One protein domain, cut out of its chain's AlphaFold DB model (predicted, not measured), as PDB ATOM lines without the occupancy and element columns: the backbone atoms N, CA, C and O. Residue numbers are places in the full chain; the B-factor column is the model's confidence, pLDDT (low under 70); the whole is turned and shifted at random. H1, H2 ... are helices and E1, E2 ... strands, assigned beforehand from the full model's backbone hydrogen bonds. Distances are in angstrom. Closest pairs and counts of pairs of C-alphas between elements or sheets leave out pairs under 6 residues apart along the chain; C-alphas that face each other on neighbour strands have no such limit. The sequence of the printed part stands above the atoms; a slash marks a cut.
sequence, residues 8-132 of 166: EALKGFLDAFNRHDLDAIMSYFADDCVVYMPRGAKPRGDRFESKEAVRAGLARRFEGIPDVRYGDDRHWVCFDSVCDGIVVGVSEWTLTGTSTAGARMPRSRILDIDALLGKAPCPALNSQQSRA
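This is residues 8 to 132 of the 166 residues of the protein "Nuclear transport factor 2 family protein" of Cryobacterium sp. TMT1-51 (UniProt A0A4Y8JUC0). A long, twisted wall of three strands, E3, E4 and E5, has H1 over one face; beyond H1, H2 leads to a second small unit, the short hairpin E1 and E2 with H3 packed on it. The 125 printed residues hold, in order, H1 H2 E1 E2 H3 E3 E4 E5 H4, class mixed. The large sheet, order E3 E4 E5, and the small one, E1 E2, are antiparallel. The whole is compact, radius of gyration of the C-alphas 14.8 A, spanning 47 by 32 by 26 A.

E3, residues 69 to 80, is 30.8 A long and bends by 73 degrees at residue 72. E4, 86 to 96, is 31.6 A and E5, 108 to 114, 18.1 A. H1, 8 to 18, begins at C-alpha 8 (9.795, 16.049, 26.963) and is 15.1 A long. H2 is 22 to 26, E1 34 to 37, E2 46 to 49, and H3, 51 to 64, is 20.0 A. H4, 125 to 132, ends at C-alpha 132 (5.544, 38.234, 16.023).

E3, E4 and E5 form a meander, each strand the antiparallel neighbour of the one before; N 76 and O 90 are 2.8 A apart, as are N 91 and O 112. H1 makes two layers with this sheet, at a height of 7.7 A; its closest C-alphas to E3 are Asn 18 and Arg 69, 5.7 A. H2 touches H1 (C-alphas of Ala 16 and Ile 25, 5.5 A) and H3 (Met 26 and Arg 55, 6.9 A). In the hairpin E1 and E2, N 35 and O 48 are 2.9 A apart; the closest C-alphas of E2 and H3 are Phe 48 and Val 54, 5.3 A. H4 touches no helix. O i to N i+4 pairs are within hydrogen-bond range throughout H1, H2 and H3; H4 has 1 of 4, and 3 of 5 for i+3.

The C-alphas of Asp 84 and Gly 102 are farthest apart, 47.1 A. The printed part has no cut; the link E4 to E5 is long. Mean pLDDT of the printed part is 73.2; residues 38 to 44, 79 to 86 and 111 to 132 are under 70.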
ATOM      1  N   GLU A   8       9.718  16.421  25.558       85.81
ATOM      2  CA  GLU A   8       9.795  16.049  26.963       85.81
ATOM      3  C   GLU A   8      10.519  17.130  27.772       85.81
ATOM      4  O   GLU A   8      10.026  17.520  28.829       85.81
ATOM      5  N   ALA A   9      11.615  17.687  27.243       83.88
ATOM      6  CA  ALA A   9      12.300  18.820  27.861       83.88
ATOM      7  C   ALA A   9      11.396  20.063  27.943       83.88
ATOM      8  O   ALA A   9      11.325  20.690  28.997       83.88
ATOM      9  N   LEU A  10      10.649  20.381  26.876       84.75
ATOM     10  CA  LEU A  10       9.706  21.512  26.865       84.75
ATOM     11  C   LEU A  10       8.559  21.333  27.875       84.75
ATOM     12  O   LEU A  10       8.161  22.290  28.537       84.75
ATOM     13  N   LYS A  11       8.059  20.103  28.041       87.56
ATOM     14  CA  LYS A  11       7.070  19.784  29.081       87.56
ATOM     15  C   LYS A  11       7.651  19.922  30.485       87.56
ATOM     16  O   LYS A  11       7.034  20.555  31.332       87.56
ATOM     17  N   GLY A  12       8.851  19.385  30.717       86.88
ATOM     18  CA  GLY A  12       9.541  19.509  32.004       86.88
ATOM     19  C   GLY A  12       9.815  20.966  32.385       86.88
ATOM     20  O   GLY A  12       9.624  21.354  33.539       86.88
ATOM     21  N   PHE A  13      10.166  21.791  31.398       85.94
ATOM     22  CA  PHE A  13      10.303  23.234  31.549       85.94
ATOM     23  C   PHE A  13       8.986  23.889  31.982       85.94
ATOM     24  O   PHE A  13       8.954  24.609  32.980       85.94
ATOM     25  N   LEU A  14       7.877  23.587  31.298       86.56
ATOM     26  CA  LEU A  14       6.559  24.102  31.671       86.56
ATOM     27  C   LEU A  14       6.124  23.641  33.070       86.56
ATOM     28  O   LEU A  14       5.556  24.419  33.838       86.56
ATOM     29  N   ASP A  15       6.422  22.394  33.428       89.62
ATOM     30  CA  ASP A  15       6.148  21.856  34.756       89.62
ATOM     31  C   ASP A  15       6.951  22.586  35.838       89.62
ATOM     32  O   ASP A  15       6.406  22.877  36.904       89.62
ATOM     33  N   ALA A  16       8.214  22.935  35.576       88.88
ATOM     34  CA  ALA A  16       9.021  23.750  36.483       88.88
ATOM     35  C   ALA A  16       8.414  25.151  36.681       88.88
ATOM     36  O   ALA A  16       8.282  25.609  37.818       88.88
ATOM     37  N   PHE A  17       7.931  25.780  35.601       87.81
ATOM     38  CA  PHE A  17       7.153  27.025  35.672       87.81
ATOM     39  C   PHE A  17       5.911  26.890  36.541       87.81
ATOM     40  O   PHE A  17       5.634  27.747  37.370       87.81
ATOM     41  N   ASN A  18       5.172  25.803  36.375       89.81
ATOM     42  CA  ASN A  18       3.946  25.528  37.109       89.81
ATOM     43  C   ASN A  18       4.164  25.201  38.597       89.81
ATOM     44  O   ASN A  18       3.209  25.295  39.369       89.81
ATOM     45  N   ARG A  19       5.383  24.807  38.989       92.25
ATOM     46  CA  ARG A  19       5.817  24.638  40.388       92.25
ATOM     47  C   ARG A  19       6.419  25.912  40.998       92.25
ATOM     48  O   ARG A  19       6.770  25.888  42.171       92.25
ATOM     49  N   HIS A  20       6.566  26.982  40.210       90.38
ATOM     50  CA  HIS A  20       7.309  28.205  40.564       90.38
ATOM     51  C   HIS A  20       8.745  27.924  41.037       90.38
ATOM     52  O   HIS A  20       9.311  28.660  41.843       90.38
ATOM     53  N   ASP A  21       9.349  26.857  40.514       92.50
ATOM     54  CA  ASP A  21      10.687  26.410  40.891       92.50
ATOM     55  C   ASP A  21      11.731  27.120  40.023       92.50
ATOM     56  O   ASP A  21      12.077  26.668  38.931       92.50
ATOM     57  N   LEU A  22      12.201  28.278  40.493       89.12
ATOM     58  CA  LEU A  22      13.179  29.084  39.761       89.12
ATOM     59  C   LEU A  22      14.477  28.320  39.492       89.12
ATOM     60  O   LEU A  22      15.043  28.482  38.417       89.12
ATOM     61  N   ASP A  23      14.949  27.491  40.419       90.38
ATOM     62  CA  ASP A  23      16.204  26.761  40.234       90.38
ATOM     63  C   ASP A  23      16.072  25.712  39.126       90.38
ATOM     64  O   ASP A  23      16.916  25.663  38.227       90.38
ATOM     65  N   ALA A  24      14.969  24.955  39.118       87.69
ATOM     66  CA  ALA A  24      14.671  24.017  38.041       87.69
ATOM     67  C   ALA A  24      14.416  24.722  36.701       87.69
ATOM     68  O   ALA A  24      14.815  24.212  35.664       87.69
ATOM     69  N   ILE A  25      13.786  25.900  36.682       86.38
ATOM     70  CA  ILE A  25      13.620  26.672  35.440       86.38
ATOM     71  C   ILE A  25      14.987  27.106  34.899       86.38
ATOM     72  O   ILE A  25      15.273  26.938  33.713       86.38
ATOM     73  N   MET A  26      15.849  27.644  35.767       85.38
ATOM     74  CA  MET A  26      17.156  28.162  35.370       85.38
ATOM     75  C   MET A  26      18.123  27.071  34.887       85.38
ATOM     76  O   MET A  26      19.069  27.407  34.173       85.38
ATOM     77  N   SER A  27      17.895  25.787  35.195       85.44
ATOM     78  CA  SER A  27      18.712  24.692  34.650       85.44
ATOM     79  C   SER A  27      18.517  24.481  33.147       85.44
ATOM     80  O   SER A  27      19.422  23.975  32.493       85.44
ATOM     81  N   TYR A  28      17.380  24.905  32.585       82.38
ATOM     82  CA  TYR A  28      17.127  24.859  31.140       82.38
ATOM     83  C   TYR A  28      17.786  26.022  30.379       82.38
ATOM     84  O   TYR A  28      17.875  25.988  29.152       82.38
ATOM     85  N   PHE A  29      18.261  27.057  31.082       81.25
ATOM     86  CA  PHE A  29      18.888  28.226  30.472       81.25
ATOM     87  C   PHE A  29      20.416  28.098  30.413       81.25
ATOM     88  O   PHE A  29      21.086  27.836  31.420       81.25
ATOM     89  N   ALA A  30      20.972  28.357  29.225       79.94
ATOM     90  CA  ALA A  30      22.404  28.576  29.034       79.94
ATOM     91  C   ALA A  30      22.868  29.856  29.753       79.94
ATOM     92  O   ALA A  30      22.062  30.744  30.034       79.94
ATOM     93  N   ASP A  31      24.161  29.955  30.047       75.50
ATOM     94  CA  ASP A  31      24.706  31.092  30.801       75.50
ATOM     95  C   ASP A  31      24.657  32.407  29.997       75.50
ATOM     96  O   ASP A  31      24.456  33.479  30.565       75.50
ATOM     97  N   ASP A  32      24.733  32.322  28.666       76.62
ATOM     98  CA  ASP A  32      24.635  33.436  27.715       76.62
ATOM     99  C   ASP A  32      23.215  33.638  27.148       76.62
ATOM    100  O   ASP A  32      23.032  34.213  26.072       76.62
ATOM    101  N   CYS A  33      22.186  33.170  27.861       76.38
ATOM    102  CA  CYS A  33      20.814  33.252  27.379       76.38
ATOM    103  C   CYS A  33      20.294  34.697  27.281       76.38
ATOM    104  O   CYS A  33      20.668  35.603  28.036       76.38
ATOM    105  N   VAL A  34      19.366  34.892  26.340       78.56
ATOM    106  CA  VAL A  34      18.611  36.136  26.183       78.56
ATOM    107  C   VAL A  34      17.127  35.803  26.147       78.56
ATOM    108  O   VAL A  34      16.691  35.006  25.318       78.56
ATOM    109  N   VAL A  35      16.347  36.431  27.025       76.94
ATOM    110  CA  VAL A  35      14.890  36.258  27.093       76.94
ATOM    111  C   VAL A  35      14.194  37.556  26.732       76.94
ATOM    112  O   VAL A  35      14.519  38.628  27.250       76.94
ATOM    113  N   TYR A  36      13.188  37.434  25.873       78.19
ATOM    114  CA  TYR A  36      12.282  38.512  25.506       78.19
ATOM    115  C   TYR A  36      10.922  38.237  26.131       78.19
ATOM    116  O   TYR A  36      10.314  37.203  25.873       78.19
ATOM    117  N   MET A  37      10.438  39.161  26.954       70.38
ATOM    118  CA  MET A  37       9.104  39.084  27.539       70.38
ATOM    119  C   MET A  37       8.201  40.120  26.871       70.38
ATOM    120  O   MET A  37       8.516  41.308  26.912       70.38
ATOM    121  N   PRO A  38       7.052  39.723  26.296       65.06
ATOM    122  CA  PRO A  38       6.173  40.649  25.577       65.06
ATOM    123  C   PRO A  38       5.516  41.685  26.500       65.06
ATOM    124  O   PRO A  38       5.109  42.752  26.045       65.06
ATOM    125  N   ARG A  39       5.411  41.386  27.801       62.62
ATOM    126  CA  ARG A  39       4.994  42.343  28.831       62.62
ATOM    127  C   ARG A  39       6.222  42.827  29.589       62.62
ATOM    128  O   ARG A  39       7.058  42.016  29.970       62.62
ATOM    129  N   GLY A  40       6.297  44.135  29.806       61.59
ATOM    130  CA  GLY A  40       7.421  44.776  30.471       61.59
ATOM    131  C   GLY A  40       7.225  46.278  30.613       61.59
ATOM    132  O   GLY A  40       6.247  46.830  30.107       61.59
ATOM    133  N   ALA A  41       8.159  46.945  31.284       62.25
ATOM    134  CA  ALA A  41       8.104  48.397  31.477       62.25
ATOM    135  C   ALA A  41       8.340  49.175  30.167       62.25
ATOM    136  O   ALA A  41       8.009  50.357  30.068       62.25
ATOM    137  N   LYS A  42       8.932  48.527  29.157       65.00
ATOM    138  CA  LYS A  42       9.284  49.149  27.877       65.00
ATOM    139  C   LYS A  42       8.199  48.937  26.808       65.00
ATOM    140  O   LYS A  42       7.560  47.886  26.780       65.00
ATOM    141  N   PRO A  43       8.076  49.851  25.821       57.28
ATOM    142  CA  PRO A  43       7.113  49.731  24.716       57.28
ATOM    143  C   PRO A  43       7.252  48.472  23.843       57.28
ATOM    144  O   PRO A  43       6.354  48.162  23.068       57.28
ATOM    145  N   ARG A  44       8.390  47.770  23.922       62.62
ATOM    146  CA  ARG A  44       8.670  46.529  23.180       62.62
ATOM    147  C   ARG A  44       8.739  45.297  24.089       62.62
ATOM    148  O   ARG A  44       9.271  44.275  23.670       62.62
ATOM    149  N   GLY A  45       8.233  45.409  25.317       72.00
ATOM    150  CA  GLY A  45       8.432  44.400  26.346       72.00
ATOM    151  C   GLY A  45       9.837  44.450  26.952       72.00
ATOM    152  O   GLY A  45      10.675  45.275  26.568       72.00
ATOM    153  N   ASP A  46      10.085  43.583  27.928       72.69
ATOM    154  CA  ASP A  46      11.371  43.516  28.615       72.69
ATOM    155  C   ASP A  46      12.321  42.541  27.916       72.69
ATOM    156  O   ASP A  46      11.920  41.537  27.328       72.69
ATOM    157  N   ARG A  47      13.611  42.865  27.977       82.12
ATOM    158  CA  ARG A  47      14.704  42.059  27.436       82.12
ATOM    159  C   ARG A  47      15.701  41.821  28.558       82.12
ATOM    160  O   ARG A  47      16.173  42.789  29.154       82.12
ATOM    161  N   PHE A  48      16.007  40.557  28.810       78.56
ATOM    162  CA  PHE A  48      16.956  40.119  29.824       78.56
ATOM    163  C   PHE A  48      18.124  39.427  29.135       78.56
ATOM    164  O   PHE A  48      17.919  38.484  28.377       78.56
ATOM    165  N   GLU A  49      19.326  39.928  29.377       80.69
ATOM    166  CA  GLU A  49      20.579  39.384  28.858       80.69
ATOM    167  C   GLU A  49      21.371  38.883  30.061       80.69
ATOM    168  O   GLU A  49      21.585  39.677  30.978       80.69
ATOM    169  N   SER A  50      21.778  37.609  30.055       80.69
ATOM    170  CA  SER A  50      22.339  36.819  31.171       80.69
ATOM    171  C   SER A  50      21.326  36.022  31.988       80.69
ATOM    172  O   SER A  50      20.177  36.420  32.206       80.69
ATOM    173  N   LYS A  51      21.819  34.903  32.513       81.06
ATOM    174  CA  LYS A  51      21.102  33.999  33.409       81.06
ATOM    175  C   LYS A  51      20.624  34.704  34.679       81.06
ATOM    176  O   LYS A  51      19.492  34.489  35.112       81.06
ATOM    177  N   GLU A  52      21.432  35.595  35.242       89.00
ATOM    178  CA  GLU A  52      21.093  36.375  36.433       89.00
ATOM    179  C   GLU A  52      19.939  37.342  36.149       89.00
ATOM    180  O   GLU A  52      18.981  37.419  36.925       89.00
ATOM    181  N   ALA A  53      19.992  38.046  35.013       86.12
ATOM    182  CA  ALA A  53      18.931  38.962  34.606       86.12
ATOM    183  C   ALA A  53      17.616  38.217  34.335       86.12
ATOM    184  O   ALA A  53      16.550  38.672  34.754       86.12
ATOM    185  N   VAL A  54      17.691  37.056  33.677       84.56
ATOM    186  CA  VAL A  54      16.531  36.192  33.425       84.56
ATOM    187  C   VAL A  54      15.924  35.708  34.738       84.56
ATOM    188  O   VAL A  54      14.714  35.849  34.932       84.56
ATOM    189  N   ARG A  55      16.745  35.224  35.677       88.81
ATOM    190  CA  ARG A  55      16.283  34.788  37.001       88.81
ATOM    191  C   ARG A  55      15.552  35.910  37.736       88.81
ATOM    192  O   ARG A  55      14.459  35.689  38.250       88.81
ATOM    193  N   ALA A  56      16.121  37.116  37.754       90.00
ATOM    194  CA  ALA A  56      15.503  38.274  38.398       90.00
ATOM    195  C   ALA A  56      14.173  38.675  37.729       90.00
ATOM    196  O   ALA A  56      13.206  38.999  38.420       90.00
ATOM    197  N   GLY A  57      14.100  38.629  36.396       85.56
ATOM    198  CA  GLY A  57      12.870  38.901  35.649       85.56
ATOM    199  C   GLY A  57      11.760  37.887  35.941       85.56
ATOM    200  O   GLY A  57      10.610  38.267  36.163       85.56
ATOM    201  N   LEU A  58      12.107  36.599  36.001       85.25
ATOM    202  CA  LEU A  58      11.169  35.522  36.328       85.25
ATOM    203  C   LEU A  58      10.697  35.581  37.785       85.25
ATOM    204  O   LEU A  58       9.500  35.438  38.032       85.25
ATOM    205  N   ALA A  59      11.593  35.869  38.732       89.44
ATOM    206  CA  ALA A  59      11.237  36.043  40.141       89.44
ATOM    207  C   ALA A  59      10.182  37.145  40.326       89.44
ATOM    208  O   ALA A  59       9.133  36.905  40.920       89.44
ATOM    209  N   ARG A  60      10.385  38.310  39.697       87.12
ATOM    210  CA  ARG A  60       9.412  39.417  39.718       87.12
ATOM    211  C   ARG A  60       8.046  39.030  39.156       87.12
ATOM    212  O   ARG A  60       7.020  39.528  39.613       87.12
ATOM    213  N   ARG A  61       8.010  38.152  38.149       83.31
ATOM    214  CA  ARG A  61       6.748  37.660  37.582       83.31
ATOM    215  C   ARG A  61       5.975  36.821  38.598       83.31
ATOM    216  O   ARG A  61       4.765  37.007  38.706       83.31
ATOM    217  N   PHE A  62       6.655  35.935  39.321       85.62
ATOM    218  CA  PHE A  62       6.034  35.120  40.367       85.62
ATOM    219  C   PHE A  62       5.629  35.953  41.585       85.62
ATOM    220  O   PHE A  62       4.558  35.733  42.135       85.62
ATOM    221  N   GLU A  63       6.402  36.979  41.941       88.00
ATOM    222  CA  GLU A  63       6.002  37.951  42.966       88.00
ATOM    223  C   GLU A  63       4.736  38.721  42.565       88.00
ATOM    224  O   GLU A  63       3.855  38.939  43.392       88.00
ATOM    225  N   GLY A  64       4.624  39.137  41.300       84.81
ATOM    226  CA  GLY A  64       3.481  39.913  40.816       84.81
ATOM    227  C   GLY A  64       2.209  39.094  40.579       84.81
ATOM    228  O   GLY A  64       1.110  39.643  40.680       84.81
ATOM    229  N   ILE A  65       2.346  37.810  40.230       85.44
ATOM    230  CA  ILE A  65       1.245  36.890  39.907       85.44
ATOM    231  C   ILE A  65       1.532  35.532  40.585       85.44
ATOM    232  O   ILE A  65       1.998  34.597  39.925       85.44
ATOM    233  N   PRO A  66       1.290  35.416  41.901       87.88
ATOM    234  CA  PRO A  66       1.719  34.263  42.699       87.88
ATOM    235  C   PRO A  66       0.935  32.977  42.424       87.88
ATOM    236  O   PRO A  66       1.389  31.900  42.774       87.88
ATOM    237  N   ASP A  67      -0.238  33.054  41.799       87.88
ATOM    238  CA  ASP A  67      -1.063  31.911  41.385       87.88
ATOM    239  C   ASP A  67      -0.945  31.638  39.873       87.88
ATOM    240  O   ASP A  67      -1.822  31.003  39.277       87.88
ATOM    241  N   VAL A  68       0.115  32.145  39.223       86.62
ATOM    242  CA  VAL A  68       0.286  31.971  37.781       86.62
ATOM    243  C   VAL A  68       0.335  30.489  37.420       86.62
ATOM    244  O   VAL A  68       1.108  29.705  37.972       86.62
ATOM    245  N   ARG A  69      -0.502  30.113  36.458       88.19
ATOM    246  CA  ARG A  69      -0.664  28.748  35.978       88.19
ATOM    247  C   ARG A  69      -0.643  28.734  34.460       88.19
ATOM    248  O   ARG A  69      -1.258  29.584  33.808       88.19
ATOM    249  N   TYR A  70       0.043  27.742  33.921       87.31
ATOM    250  CA  TYR A  70       0.181  27.494  32.499       87.31
ATOM    251  C   TYR A  70      -0.540  26.187  32.166       87.31
ATOM    252  O   TYR A  70      -0.297  25.163  32.805       87.31
ATOM    253  N   GLY A  71      -1.453  26.222  31.198       88.00
ATOM    254  CA  GLY A  71      -2.223  25.050  30.768       88.00
ATOM    255  C   GLY A  71      -2.607  25.111  29.293       88.00
ATOM    256  O   GLY A  71      -2.265  26.070  28.607       88.00
ATOM    257  N   ASP A  72      -3.343  24.110  28.803       89.12
ATOM    258  CA  ASP A  72      -3.638  23.924  27.370       89.12
ATOM    259  C   ASP A  72      -2.377  23.942  26.489       89.12
ATOM    260  O   ASP A  72      -2.355  24.590  25.436       89.12
ATOM    261  N   ASP A  73      -1.314  23.280  26.945       87.25
ATOM    262  CA  ASP A  73      -0.016  23.312  26.290       87.25
ATOM    263  C   ASP A  73       0.036  22.485  25.002       87.25
ATOM    264  O   ASP A  73      -0.625  21.454  24.830       87.25
ATOM    265  N   ARG A  74       0.844  22.964  24.060       83.62
ATOM    266  CA  ARG A  74       1.216  22.267  22.836       83.62
ATOM    267  C   ARG A  74       2.669  22.573  22.535       83.62
ATOM    268  O   ARG A  74       3.065  23.732  22.500       83.62
ATOM    269  N   HIS A  75       3.442  21.528  22.269       82.12
ATOM    270  CA  HIS A  75       4.872  21.648  22.019       82.12
ATOM    271  C   HIS A  75       5.249  21.029  20.675       82.12
ATOM    272  O   HIS A  75       4.817  19.921  20.327       82.12
ATOM    273  N   TRP A  76       6.105  21.731  19.943       82.12
ATOM    274  CA  TRP A  76       6.689  21.297  18.684       82.12
ATOM    275  C   TRP A  76       8.205  21.440  18.755       82.12
ATOM    276  O   TRP A  76       8.727  22.354  19.383       82.12
ATOM    277  N   VAL A  77       8.904  20.526  18.090       81.69
ATOM    278  CA  VAL A  77      10.351  20.606  17.891       81.69
ATOM    279  C   VAL A  77      10.575  20.671  16.393       81.69
ATOM    280  O   VAL A  77      10.121  19.792  15.655       81.69
ATOM    281  N   CYS A  78      11.228  21.736  15.954       73.19
ATOM    282  CA  CYS A  78      11.543  22.006  14.565       73.19
ATOM    283  C   CYS A  78      13.046  21.821  14.366       73.19
ATOM    284  O   CYS A  78      13.849  22.443  15.056       73.19
ATOM    285  N   PHE A  79      13.422  20.971  13.415       67.56
ATOM    286  CA  PHE A  79      14.795  20.879  12.937       67.56
ATOM    287  C   PHE A  79      14.912  21.736  11.682       67.56
ATOM    288  O   PHE A  79      14.214  21.467  10.701       67.56
ATOM    289  N   ASP A  80      15.761  22.760  11.710       61.25
ATOM    290  CA  ASP A  80      15.976  23.607  10.544       61.25
ATOM    291  C   ASP A  80      17.267  23.205   9.820       61.25
ATOM    292  O   ASP A  80      18.385  23.489  10.256       61.25
ATOM    293  N   SER A  81      17.104  22.532   8.679       56.62
ATOM    294  CA  SER A  81      18.202  22.177   7.777       56.62
ATOM    295  C   SER A  81      18.795  23.379   7.029       56.62
ATOM    296  O   SER A  81      19.865  23.248   6.440       56.62
ATOM    297  N   VAL A  82      18.132  24.540   7.055       49.84
ATOM    298  CA  VAL A  82      18.583  25.818   6.479       49.84
ATOM    299  C   VAL A  82      19.378  26.643   7.497       49.84
ATOM    300  O   VAL A  82      20.255  27.406   7.103       49.84
ATOM    301  N   CYS A  83      19.134  26.470   8.800       48.75
ATOM    302  CA  CYS A  83      19.872  27.143   9.875       48.75
ATOM    303  C   CYS A  83      20.962  26.241  10.485       48.75
ATOM    304  O   CYS A  83      20.983  26.046  11.697       48.75
ATOM    305  N   ASP A  84      21.840  25.655   9.663       57.78
ATOM    306  CA  ASP A  84      22.994  24.844  10.103       57.78
ATOM    307  C   ASP A  84      22.664  23.723  11.116       57.78
ATOM    308  O   ASP A  84      23.471  23.381  11.985       57.78
ATOM    309  N   GLY A  85      21.467  23.134  11.020       60.88
ATOM    310  CA  GLY A  85      21.031  22.059  11.914       60.88
ATOM    311  C   GLY A  85      20.638  22.525  13.318       60.88
ATOM    312  O   GLY A  85      20.666  21.724  14.253       60.88
ATOM    313  N   ILE A  86      20.278  23.802  13.486       67.00
ATOM    314  CA  ILE A  86      19.700  24.311  14.734       67.00
ATOM    315  C   ILE A  86      18.343  23.636  14.986       67.00
ATOM    316  O   ILE A  86      17.473  23.563  14.111       67.00
ATOM    317  N   VAL A  87      18.168  23.153  16.217       71.94
ATOM    318  CA  VAL A  87      16.901  22.624  16.729       71.94
ATOM    319  C   VAL A  87      16.198  23.732  17.501       71.94
ATOM    320  O   VAL A  87      16.795  24.337  18.385       71.94
ATOM    321  N   VAL A  88      14.933  23.992  17.180       76.12
ATOM    322  CA  VAL A  88      14.111  25.011  17.843       76.12
ATOM    323  C   VAL A  88      12.900  24.348  18.484       76.12
ATOM    324  O   VAL A  88      12.172  23.600  17.828       76.12
ATOM    325  N   GLY A  89      12.670  24.633  19.762       77.38
ATOM    326  CA  GLY A  89      11.433  24.312  20.459       77.38
ATOM    327  C   GLY A  89      10.411  25.428  20.271       77.38
ATOM    328  O   GLY A  89      10.743  26.608  20.272       77.38
ATOM    329  N   VAL A  90       9.150  25.064  20.086       80.69
ATOM    330  CA  VAL A  90       8.039  26.015  20.087       80.69
ATOM    331  C   VAL A  90       6.990  25.495  21.047       80.69
ATOM    332  O   VAL A  90       6.574  24.339  20.941       80.69
ATOM    333  N   SER A  91       6.555  26.355  21.955       78.00
ATOM    334  CA  SER A  91       5.584  26.041  22.988       78.00
ATOM    335  C   SER A  91       4.423  27.024  22.912       78.00
ATOM    336  O   SER A  91       4.603  28.234  22.935       78.00
ATOM    337  N   GLU A  92       3.207  26.513  22.801       85.12
ATOM    338  CA  GLU A  92       1.984  27.297  22.925       85.12
ATOM    339  C   GLU A  92       1.296  26.899  24.223       85.12
ATOM    340  O   GLU A  92       1.096  25.714  24.462       85.12
ATOM    341  N   TRP A  93       0.897  27.864  25.045       84.50
ATOM    342  CA  TRP A  93       0.144  27.609  26.274       84.50
ATOM    343  C   TRP A  93      -0.799  28.756  26.598       84.50
ATOM    344  O   TRP A  93      -0.697  29.865  26.072       84.50
ATOM    345  N   THR A  94      -1.734  28.506  27.503       84.38
ATOM    346  CA  THR A  94      -2.600  29.529  28.071       84.38
ATOM    347  C   THR A  94      -2.180  29.876  29.490       84.38
ATOM    348  O   THR A  94      -2.087  29.011  30.356       84.38
ATOM    349  N   LEU A  95      -1.988  31.172  29.720       83.31
ATOM    350  CA  LEU A  95      -1.687  31.747  31.019       83.31
ATOM    351  C   LEU A  95      -2.973  32.130  31.753       83.31
ATOM    352  O   LEU A  95      -3.828  32.840  31.208       83.31
ATOM    353  N   THR A  96      -3.061  31.728  33.014       86.50
ATOM    354  CA  THR A  96      -4.062  32.197  33.977       86.50
ATOM    355  C   THR A  96      -3.379  32.623  35.266       86.50
ATOM    356  O   THR A  96      -2.338  32.080  35.611       86.50
ATOM    357  N   GLY A  97      -3.955  33.591  35.967       87.06
ATOM    358  CA  GLY A  97      -3.464  34.041  37.263       87.06
ATOM    359  C   GLY A  97      -4.155  35.326  37.695       87.06
ATOM    360  O   GLY A  97      -4.898  35.945  36.925       87.06
ATOM    361  N   THR A  98      -3.879  35.722  38.917       87.62
ATOM    362  CA  THR A  98      -4.412  36.862  39.642       87.62
ATOM    363  C   THR A  98      -3.224  37.677  40.122       87.62
ATOM    364  O   THR A  98      -2.295  37.159  40.739       87.62
ATOM    365  N   SER A  99      -3.213  38.967  39.802       85.31
ATOM    366  CA  SER A  99      -2.151  39.833  40.301       85.31
ATOM    367  C   SER A  99      -2.256  39.996  41.817       85.31
ATOM    368  O   SER A  99      -3.331  39.843  42.399       85.31
ATOM    369  N   THR A 100      -1.167  40.405  42.461       84.50
ATOM    370  CA  THR A 100      -1.174  40.789  43.885       84.50
ATOM    371  C   THR A 100      -2.145  41.926  44.211       84.50
ATOM    372  O   THR A 100      -2.603  42.038  45.343       84.50
ATOM    373  N   ALA A 101      -2.532  42.732  43.217       85.62
ATOM    374  CA  ALA A 101      -3.584  43.742  43.341       85.62
ATOM    375  C   ALA A 101      -5.015  43.158  43.252       85.62
ATOM    376  O   ALA A 101      -5.982  43.913  43.181       85.62
ATOM    377  N   GLY A 102      -5.166  41.829  43.203       81.06
ATOM    378  CA  GLY A 102      -6.451  41.132  43.094       81.06
ATOM    379  C   GLY A 102      -7.058  41.141  41.688       81.06
ATOM    380  O   GLY A 102      -8.167  40.646  41.488       81.06
ATOM    381  N   ALA A 103      -6.357  41.689  40.691       83.12
ATOM    382  CA  ALA A 103      -6.863  41.753  39.328       83.12
ATOM    383  C   ALA A 103      -6.644  40.412  38.619       83.12
ATOM    384  O   ALA A 103      -5.510  39.982  38.390       83.12
ATOM    385  N   ARG A 104      -7.740  39.759  38.225       83.25
ATOM    386  CA  ARG A 104      -7.676  38.528  37.436       83.25
ATOM    387  C   ARG A 104      -7.172  38.835  36.032       83.25
ATOM    388  O   ARG A 104      -7.756  39.648  35.315       83.25
ATOM    389  N   MET A 105      -6.126  38.138  35.609       76.25
ATOM    390  CA  MET A 105      -5.657  38.243  34.238       76.25
ATOM    391  C   MET A 105      -6.622  37.536  33.280       76.25
ATOM    392  O   MET A 105      -7.081  36.422  33.567       76.25
ATOM    393  N   PRO A 106      -6.890  38.125  32.104       75.00
ATOM    394  CA  PRO A 106      -7.609  37.422  31.056       75.00
ATOM    395  C   PRO A 106      -6.794  36.208  30.600       75.00
ATOM    396  O   PRO A 106      -5.565  36.282  30.481       75.00
ATOM    397  N   ARG A 107      -7.492  35.102  30.298       76.25
ATOM    398  CA  ARG A 107      -6.888  33.924  29.659       76.25
ATOM    399  C   ARG A 107      -6.135  34.385  28.418       76.25
ATOM    400  O   ARG A 107      -6.743  34.830  27.449       76.25
ATOM    401  N   SER A 108      -4.814  34.296  28.477       74.25
ATOM    402  CA  SER A 108      -3.933  34.770  27.414       74.25
ATOM    403  C   SER A 108      -3.231  33.568  26.807       74.25
ATOM    404  O   SER A 108      -2.495  32.880  27.508       74.25
ATOM    405  N   ARG A 109      -3.462  33.309  25.522       74.31
ATOM    406  CA  ARG A 109      -2.712  32.305  24.763       74.31
ATOM    407  C   ARG A 109      -1.379  32.917  24.342       74.31
ATOM    408  O   ARG A 109      -1.371  33.995  23.752       74.31
ATOM    409  N   ILE A 110      -0.286  32.262  24.703       72.69
ATOM    410  CA  ILE A 110       1.087  32.706  24.481       72.69
ATOM    411  C   ILE A 110       1.769  31.655  23.613       72.69
ATOM    412  O   ILE A 110       1.601  30.460  23.847       72.69
ATOM    413  N   LEU A 111       2.497  32.124  22.604       64.31
ATOM    414  CA  LEU A 111       3.400  31.314  21.803       64.31
ATOM    415  C   LEU A 111       4.822  31.732  22.162       64.31
ATOM    416  O   LEU A 111       5.228  32.849  21.841       64.31
ATOM    417  N   ASP A 112       5.545  30.835  22.811       69.38
ATOM    418  CA  ASP A 112       6.944  31.003  23.163       69.38
ATOM    419  C   ASP A 112       7.806  30.167  22.205       69.38
ATOM    420  O   ASP A 112       7.513  29.010  21.889       69.38
ATOM    421  N   ILE A 113       8.835  30.806  21.647       61.41
ATOM    422  CA  ILE A 113       9.812  30.162  20.767       61.41
ATOM    423  C   ILE A 113      11.073  29.969  21.593       61.41
ATOM    424  O   ILE A 113      11.854  30.897  21.804       61.41
ATOM    425  N   ASP A 114      11.253  28.739  22.040       63.38
ATOM    426  CA  ASP A 114      12.370  28.298  22.845       63.38
ATOM    427  C   ASP A 114      13.481  27.824  21.902       63.38
ATOM    428  O   ASP A 114      13.585  26.648  21.543       63.38
ATOM    429  N   ALA A 115      14.354  28.746  21.489       54.25
ATOM    430  CA  ALA A 115      15.652  28.385  20.921       54.25
ATOM    431  C   ALA A 115      16.572  27.892  22.052       54.25
ATOM    432  O   ALA A 115      17.590  28.499  22.381       54.25
ATOM    433  N   LEU A 116      16.155  26.818  22.720       51.16
ATOM    434  CA  LEU A 116      17.003  26.080  23.637       51.16
ATOM    435  C   LEU A 116      18.140  25.504  22.787       51.16
ATOM    436  O   LEU A 116      17.889  24.953  21.723       51.16
ATOM    437  N   LEU A 117      19.376  25.651  23.263       37.69
ATOM    438  CA  LEU A 117      20.654  25.323  22.609       37.69
ATOM    439  C   LEU A 117      21.362  26.480  21.891       37.69
ATOM    440  O   LEU A 117      21.341  26.601  20.671       37.69
ATOM    441  N   GLY A 118      22.142  27.234  22.674       37.41
ATOM    442  CA  GLY A 118      23.613  27.241  22.580       37.41
ATOM    443  C   GLY A 118      24.288  27.683  21.277       37.41
ATOM    444  O   GLY A 118      25.506  27.548  21.162       37.41
ATOM    445  N   LYS A 119      23.560  28.202  20.292       32.25
ATOM    446  CA  LYS A 119      24.135  28.943  19.170       32.25
ATOM    447  C   LYS A 119      23.292  30.178  18.916       32.25
ATOM    448  O   LYS A 119      22.067  30.103  18.881       32.25
ATOM    449  N   ALA A 120      23.991  31.303  18.777       34.31
ATOM    450  CA  ALA A 120      23.432  32.623  18.529       34.31
ATOM    451  C   ALA A 120      22.245  32.574  17.548       34.31
ATOM    452  O   ALA A 120      22.293  31.815  16.572       34.31
ATOM    453  N   PRO A 121      21.192  33.380  17.776       38.19
ATOM    454  CA  PRO A 121      20.015  33.367  16.925       38.19
ATOM    455  C   PRO A 121      20.414  33.598  15.467       38.19
ATOM    456  O   PRO A 121      21.181  34.510  15.152       38.19
ATOM    457  N   CYS A 122      19.869  32.765  14.577       33.19
ATOM    458  CA  CYS A 122      20.037  32.910  13.138       33.19
ATOM    459  C   CYS A 122      19.739  34.370  12.728       33.19
ATOM    460  O   CYS A 122      18.671  34.889  13.079       33.19
ATOM    461  N   PRO A 123      20.622  35.043  11.960       36.53
ATOM    462  CA  PRO A 123      20.421  36.431  11.536       36.53
ATOM    463  C   PRO A 123      19.075  36.667  10.829       36.53
ATOM    464  O   PRO A 123      18.530  37.771  10.878       36.53
ATOM    465  N   ALA A 124      18.499  35.625  10.217       35.03
ATOM    466  CA  ALA A 124      17.201  35.677   9.550       35.03
ATOM    467  C   ALA A 124      16.006  35.828  10.518       35.03
ATOM    468  O   ALA A 124      15.020  36.477  10.158       35.03
ATOM    469  N   LEU A 125      16.090  35.316  11.756       36.75
ATOM    470  CA  LEU A 125      15.027  35.457  12.769       36.75
ATOM    471  C   LEU A 125      14.948  36.872  13.361       36.75
ATOM    472  O   LEU A 125      13.871  37.306  13.779       36.75
ATOM    473  N   ASN A 126      16.054  37.620  13.325       35.25
ATOM    474  CA  ASN A 126      16.164  38.954  13.924       35.25
ATOM    475  C   ASN A 126      15.256  39.999  13.236       35.25
ATOM    476  O   ASN A 126      14.809  40.964  13.855       35.25
ATOM    477  N   SER A 127      14.921  39.788  11.957       32.75
ATOM    478  CA  SER A 127      14.048  40.693  11.194       32.75
ATOM    479  C   SER A 127      12.549  40.369  11.318       32.75
ATOM    480  O   SER A 127      11.719  41.272  11.201       32.75
ATOM    481  N   GLN A 128      12.176  39.112  11.599       32.84
ATOM    482  CA  GLN A 128      10.769  38.679  11.659       32.84
ATOM    483  C   GLN A 128      10.188  38.608  13.080       32.84
ATOM    484  O   GLN A 128       8.993  38.866  13.238       32.84
ATOM    485  N   GLN A 129      10.993  38.375  14.127       36.97
ATOM    486  CA  GLN A 129      10.505  38.442  15.519       36.97
ATOM    487  C   GLN A 129      10.036  39.846  15.923       36.97
ATOM    488  O   GLN A 129       9.114  39.974  16.726       36.97
ATOM    489  N   SER A 130      10.545  40.892  15.261       29.08
ATOM    490  CA  SER A 130      10.053  42.272  15.400       29.08
ATOM    491  C   SER A 130       8.556  42.436  15.065       29.08
ATOM    492  O   SER A 130       7.972  43.469  15.383       29.08
ATOM    493  N   ARG A 131       7.915  41.439  14.428       27.98
ATOM    494  CA  ARG A 131       6.478  41.445  14.090       27.98
ATOM    495  C   ARG A 131       5.651  40.380  14.819       27.98
ATOM    496  O   ARG A 131       4.431  40.485  14.797       27.98
ATOM    497  N   ALA A 132       6.267  39.384  15.461       29.30
ATOM    498  CA  ALA A 132       5.544  38.234  16.023       29.30
ATOM    499  C   ALA A 132       5.088  38.412  17.484       29.30
ATOM    500  O   ALA A 132       4.272  37.635  17.961       29.30
TER     501      ALA A 132